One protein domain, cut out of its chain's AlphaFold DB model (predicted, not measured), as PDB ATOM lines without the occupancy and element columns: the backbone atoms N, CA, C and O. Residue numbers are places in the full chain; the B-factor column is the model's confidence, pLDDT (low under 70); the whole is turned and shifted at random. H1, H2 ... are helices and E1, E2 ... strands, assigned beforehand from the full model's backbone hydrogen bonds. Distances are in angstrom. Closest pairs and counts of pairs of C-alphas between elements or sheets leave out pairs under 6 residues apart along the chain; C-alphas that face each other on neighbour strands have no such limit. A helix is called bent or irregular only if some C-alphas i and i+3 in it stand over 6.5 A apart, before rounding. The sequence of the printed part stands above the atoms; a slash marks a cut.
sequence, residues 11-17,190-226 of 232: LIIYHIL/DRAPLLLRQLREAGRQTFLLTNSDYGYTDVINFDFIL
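What this domain is: This is residues 11 to 17 and 190 to 226 of the 232 residues of the protein "HAD superfamily hydrolase, 5'-nucleotidase" of Dictyocaulus viviparus (UniProt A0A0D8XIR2). Two short helices and an extended stretch through E1 make the three sides of an open triangle: H1 and H2 come near each other at one corner, and the chain crosses from the far end of H1 through E1 to the far end of H2. A separate piece, residues 11 to 17, runs beside this frame, with residues 11 to 12 paired parallel to residues 207 to 208 of E1. The printed part has 44 residues, with H1, E1 and H2 in that order, and its class is mostly helix. It is only just compact, close to loose, with a radius of gyration of the C-alphas of 10.8 A, and elongated, spanning 30 by 19 by 14 A.

Where its parts are: Begin at C-alpha 11, at (234.241, 205.654, 130.167), and read to Leu 17, where the cut comes. Beyond it, find C-alpha 191 at (239.821, 193.158, 121.054); from there H1 runs 15.3 A to residue 201. E1 is residues 206 to 208. H2, residues 214 to 225, runs 15.2 A and ends at C-alpha 225, (237.312, 190.080, 129.737). It is neither bent nor irregular, but only just: C-alphas 222 and 225 are 6.4 A apart.

How they stand to each other: Look at Ala 192 and Ile 225, the closest C-alphas of H1 and H2, 7.5 A apart: the helices are close but not clearly touching. Their lines are about perpendicular, at 82 degrees. The closest C-alphas of H1 and E1 are those of Arg 200 and Thr 206, 7.1 A apart. E1 and H2 are apart, and E1 pairs with no named strand. Each O i to N i+4 pair of H1 is within hydrogen-bond range, against 6 of 8 in H2.

The domain as a whole: The farthest C-alphas, of Ala 202 and Gly 215, are 30.1 A apart. Residues 18 to 189 are not printed; C-alphas 17 and 190 are 11.4 A apart across the cut. The links from H1 to E1 and from E1 to H2 are tight. Residues 198 to 203, of which 198 to 201 belong to H1, stand free. In this predicted model the mean pLDDT of the printed part is 75.9, and residues 11 to 16 and 221 to 226 are under 70.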
ATOM      1  N   LEU A  11     235.185 206.151 129.160       48.59
ATOM      2  CA  LEU A  11     234.241 205.654 130.167       48.59
ATOM      3  C   LEU A  11     233.886 204.199 129.832       48.59
ATOM      4  O   LEU A  11     233.283 203.928 128.794       48.59
ATOM      5  N   ILE A  12     234.281 203.266 130.690       54.66
ATOM      6  CA  ILE A  12     234.193 201.827 130.434       54.66
ATOM      7  C   ILE A  12     233.143 201.235 131.373       54.66
ATOM      8  O   ILE A  12     233.413 201.112 132.549       54.66
ATOM      9  N   ILE A  13     231.953 200.866 130.901       48.16
ATOM     10  CA  ILE A  13     231.137 199.855 131.610       48.16
ATOM     11  C   ILE A  13     230.340 199.063 130.594       48.16
ATOM     12  O   ILE A  13     230.510 197.863 130.457       48.16
ATOM     13  N   TYR A  14     229.530 199.770 129.807       43.47
ATOM     14  CA  TYR A  14     228.624 199.154 128.840       43.47
ATOM     15  C   TYR A  14     229.286 198.820 127.507       43.47
ATOM     16  O   TYR A  14     228.723 198.078 126.715       43.47
ATOM     17  N   HIS A  15     230.461 199.387 127.234       56.16
ATOM     18  CA  HIS A  15     231.132 199.196 125.952       56.16
ATOM     19  C   HIS A  15     232.094 198.007 125.913       56.16
ATOM     20  O   HIS A  15     232.522 197.646 124.824       56.16
ATOM     21  N   ILE A  16     232.458 197.437 127.068       64.12
ATOM     22  CA  ILE A  16     233.432 196.335 127.147       64.12
ATOM     23  C   ILE A  16     232.781 195.020 127.595       64.12
ATOM     24  O   ILE A  16     233.262 193.957 127.226       64.12
ATOM     25  N   LEU A  17     231.669 195.084 128.330       75.25
ATOM     26  CA  LEU A  17     230.930 193.910 128.779       75.25
ATOM     27  C   LEU A  17     229.584 193.859 128.060       75.25
ATOM     28  O   LEU A  17     228.682 194.648 128.341       75.25
ATOM     29  N   ASP A 190     238.115 189.660 122.753       80.81
ATOM     30  CA  ASP A 190     239.583 189.672 122.723       80.81
ATOM     31  C   ASP A 190     240.178 190.997 122.207       80.81
ATOM     32  O   ASP A 190     241.376 191.265 122.358       80.81
ATOM     33  N   ARG A 191     239.370 191.858 121.574       82.62
ATOM     34  CA  ARG A 191     239.821 193.158 121.054       82.62
ATOM     35  C   ARG A 191     239.907 194.204 122.161       82.62
ATOM     36  O   ARG A 191     240.693 195.145 122.022       82.62
ATOM     37  N   ALA A 192     239.137 194.063 123.241       81.00
ATOM     38  CA  ALA A 192     239.107 195.019 124.348       81.00
ATOM     39  C   ALA A 192     240.485 195.159 125.037       81.00
ATOM     40  O   ALA A 192     241.019 196.274 125.057       81.00
ATOM     41  N   PRO A 193     241.133 194.063 125.487       80.88
ATOM     42  CA  PRO A 193     242.570 193.975 125.744       80.88
ATOM     43  C   PRO A 193     243.496 194.824 124.872       80.88
ATOM     44  O   PRO A 193     244.275 195.654 125.355       80.88
ATOM     45  N   LEU A 194     243.436 194.575 123.563       84.06
ATOM     46  CA  LEU A 194     244.346 195.138 122.583       84.06
ATOM     47  C   LEU A 194     244.127 196.644 122.458       84.06
ATOM     48  O   LEU A 194     245.092 197.407 122.455       84.06
ATOM     49  N   LEU A 195     242.865 197.067 122.413       84.69
ATOM     50  CA  LEU A 195     242.491 198.471 122.345       84.69
ATOM     51  C   LEU A 195     242.984 199.240 123.575       84.69
ATOM     52  O   LEU A 195     243.590 200.303 123.433       84.69
ATOM     53  N   LEU A 196     242.777 198.702 124.780       82.12
ATOM     54  CA  LEU A 196     243.221 199.350 126.018       82.12
ATOM     55  C   LEU A 196     244.744 199.470 126.087       82.12
ATOM     56  O   LEU A 196     245.256 200.516 126.494       82.12
ATOM     57  N   ARG A 197     245.474 198.444 125.635       84.19
ATOM     58  CA  ARG A 197     246.937 198.499 125.525       84.19
ATOM     59  C   ARG A 197     247.387 199.585 124.548       84.19
ATOM     60  O   ARG A 197     248.199 200.426 124.923       84.19
ATOM     61  N   GLN A 198     246.819 199.619 123.343       86.94
ATOM     62  CA  GLN A 198     247.153 200.616 122.318       86.94
ATOM     63  C   GLN A 198     246.878 202.050 122.785       86.94
ATOM     64  O   GLN A 198     247.658 202.958 122.495       86.94
ATOM     65  N   LEU A 199     245.797 202.269 123.540       85.50
ATOM     66  CA  LEU A 199     245.497 203.571 124.136       85.50
ATOM     67  C   LEU A 199     246.580 203.993 125.138       85.50
ATOM     68  O   LEU A 199     247.058 205.128 125.066       85.50
ATOM     69  N   ARG A 200     247.002 203.084 126.027       83.94
ATOM     70  CA  ARG A 200     248.076 203.351 127.000       83.94
ATOM     71  C   ARG A 200     249.417 203.617 126.314       83.94
ATOM     72  O   ARG A 200     250.078 204.595 126.650       83.94
ATOM     73  N   GLU A 201     249.790 202.809 125.321       89.00
ATOM     74  CA  GLU A 201     251.019 202.983 124.526       89.00
ATOM     75  C   GLU A 201     251.036 204.315 123.757       89.00
ATOM     76  O   GLU A 201     252.084 204.938 123.607       89.00
ATOM     77  N   ALA A 202     249.869 204.804 123.328       90.81
ATOM     78  CA  ALA A 202     249.710 206.117 122.704       90.81
ATOM     79  C   ALA A 202     249.706 207.293 123.707       90.81
ATOM     80  O   ALA A 202     249.410 208.427 123.321       90.81
ATOM     81  N   GLY A 203     249.997 207.047 124.991       87.75
ATOM     82  CA  GLY A 203     250.042 208.062 126.046       87.75
ATOM     83  C   GLY A 203     248.668 208.545 126.517       87.75
ATOM     84  O   GLY A 203     248.568 209.630 127.093       87.75
ATOM     85  N   ARG A 204     247.591 207.788 126.256       86.00
ATOM     86  CA  ARG A 204     246.236 208.111 126.736       86.00
ATOM     87  C   ARG A 204     246.009 207.519 128.126       86.00
ATOM     88  O   ARG A 204     246.424 206.400 128.414       86.00
ATOM     89  N   GLN A 205     245.308 208.264 128.979       81.06
ATOM     90  CA  GLN A 205     244.862 207.770 130.280       81.06
ATOM     91  C   GLN A 205     243.564 206.967 130.117       81.06
ATOM     92  O   GLN A 205     242.668 207.360 129.373       81.06
ATOM     93  N   THR A 206     243.462 205.842 130.824       78.06
ATOM     94  CA  THR A 206     242.275 204.974 130.840       78.06
ATOM     95  C   THR A 206     241.752 204.864 132.266       78.06
ATOM     96  O   THR A 206     242.552 204.595 133.163       78.06
ATOM     97  N   PHE A 207     240.443 205.007 132.479       76.56
ATOM     98  CA  PHE A 207     239.807 204.749 133.772       76.56
ATOM     99  C   PHE A 207     238.534 203.915 133.604       76.56
ATOM    100  O   PHE A 207     237.928 203.878 132.536       76.56
ATOM    101  N   LEU A 208     238.141 203.248 134.684       77.88
ATOM    102  CA  LEU A 208     236.906 202.486 134.805       77.88
ATOM    103  C   LEU A 208     236.010 203.236 135.792       77.88
ATOM    104  O   LEU A 208     236.411 203.481 136.925       77.88
ATOM    105  N   LEU A 209     234.821 203.636 135.354       79.50
ATOM    106  CA  LEU A 209     233.807 204.252 136.208       79.50
ATOM    107  C   LEU A 209     232.537 203.452 136.000       79.50
ATOM    108  O   LEU A 209     231.974 203.569 134.919       79.50
ATOM    109  N   THR A 210     232.145 202.651 136.996       79.62
ATOM    110  CA  THR A 210     231.048 201.678 136.920       79.62
ATOM    111  C   THR A 210     229.978 201.864 137.988       79.62
ATOM    112  O   THR A 210     230.283 202.280 139.100       79.62
ATOM    113  N   ASN A 211     228.725 201.557 137.627       82.06
ATOM    114  CA  ASN A 211     227.599 201.470 138.562       82.06
ATOM    115  C   ASN A 211     227.542 200.106 139.272       82.06
ATOM    116  O   ASN A 211     226.783 199.944 140.223       82.06
ATOM    117  N   SER A 212     228.296 199.114 138.792       81.38
ATOM    118  CA  SER A 212     228.422 197.809 139.442       81.38
ATOM    119  C   SER A 212     229.284 197.907 140.700       81.38
ATOM    120  O   SER A 212     230.186 198.739 140.788       81.38
ATOM    121  N   ASP A 213     229.032 197.027 141.665       82.94
ATOM    122  CA  ASP A 213     229.875 196.901 142.849       82.94
ATOM    123  C   ASP A 213     231.266 196.346 142.499       82.94
ATOM    124  O   ASP A 213     231.481 195.748 141.438       82.94
ATOM    125  N   TYR A 214     232.224 196.559 143.405       82.62
ATOM    126  CA  TYR A 214     233.610 196.146 143.197       82.62
ATOM    127  C   TYR A 214     233.740 194.628 143.032       82.62
ATOM    128  O   TYR A 214     234.440 194.199 142.126       82.62
ATOM    129  N   GLY A 215     233.044 193.824 143.847       83.88
ATOM    130  CA  GLY A 215     233.172 192.363 143.819       83.88
ATOM    131  C   GLY A 215     232.756 191.770 142.475       83.88
ATOM    132  O   GLY A 215     233.487 190.975 141.893       83.88
ATOM    133  N   TYR A 216     231.630 192.227 141.930       83.94
ATOM    134  CA  TYR A 216     231.186 191.838 140.592       83.94
ATOM    135  C   TYR A 216     232.124 192.345 139.487       83.94
ATOM    136  O   TYR A 216     232.420 191.635 138.525       83.94
ATOM    137  N   THR A 217     232.610 193.581 139.627       83.00
ATOM    138  CA  THR A 217     233.501 194.218 138.648       83.00
ATOM    139  C   THR A 217     234.858 193.522 138.568       83.00
ATOM    140  O   THR A 217     235.390 193.387 137.467       83.00
ATOM    141  N   ASP A 218     235.404 193.107 139.711       81.06
ATOM    142  CA  ASP A 218     236.735 192.512 139.835       81.06
ATOM    143  C   ASP A 218     236.810 191.193 139.057       81.06
ATOM    144  O   ASP A 218     237.613 191.055 138.133       81.06
ATOM    145  N   VAL A 219     235.867 190.285 139.329       75.56
ATOM    146  CA  VAL A 219     235.813 188.958 138.698       75.56
ATOM    147  C   VAL A 219     235.570 189.055 137.190       75.56
ATOM    148  O   VAL A 219     236.258 188.405 136.405       75.56
ATOM    149  N   ILE A 220     234.621 189.883 136.739       74.88
ATOM    150  CA  ILE A 220     234.292 189.909 135.307       74.88
ATOM    151  C   ILE A 220     235.358 190.627 134.482       74.88
ATOM    152  O   ILE A 220     235.755 190.138 133.421       74.88
ATOM    153  N   ASN A 221     235.812 191.803 134.921       67.31
ATOM    154  CA  ASN A 221     236.726 192.581 134.091       67.31
ATOM    155  C   ASN A 221     238.144 192.020 134.115       67.31
ATOM    156  O   ASN A 221     238.756 191.956 133.051       67.31
ATOM    157  N   PHE A 222     238.684 191.639 135.276       64.00
ATOM    158  CA  PHE A 222     240.098 191.266 135.354       64.00
ATOM    159  C   PHE A 222     240.364 189.816 134.956       64.00
ATOM    160  O   PHE A 222     241.335 189.579 134.241       64.00
ATOM    161  N   ASP A 223     239.496 188.871 135.315       63.25
ATOM    162  CA  ASP A 223     239.755 187.460 135.008       63.25
ATOM    163  C   ASP A 223     239.207 187.041 133.640       63.25
ATOM    164  O   ASP A 223     239.881 186.317 132.903       63.25
ATOM    165  N   PHE A 224     238.010 187.511 133.272       66.81
ATOM    166  CA  PHE A 224     237.308 187.011 132.084       66.81
ATOM    167  C   PHE A 224     237.490 187.882 130.834       66.81
ATOM    168  O   PHE A 224     237.799 187.354 129.768       66.81
ATOM    169  N   ILE A 225     237.316 189.207 130.930       68.25
ATOM    170  CA  ILE A 225     237.312 190.080 129.737       68.25
ATOM    171  C   ILE A 225     238.708 190.578 129.368       68.25
ATOM    172  O   ILE A 225     239.077 190.614 128.193       68.25
ATOM    173  N   LEU A 226     239.495 191.001 130.355       67.38
ATOM    174  CA  LEU A 226     240.841 191.500 130.093       67.38
ATOM    175  C   LEU A 226     241.873 190.373 130.072       67.38
ATOM    176  O   LEU A 226     242.965 190.580 129.553       67.38
TER     177      LEU A 226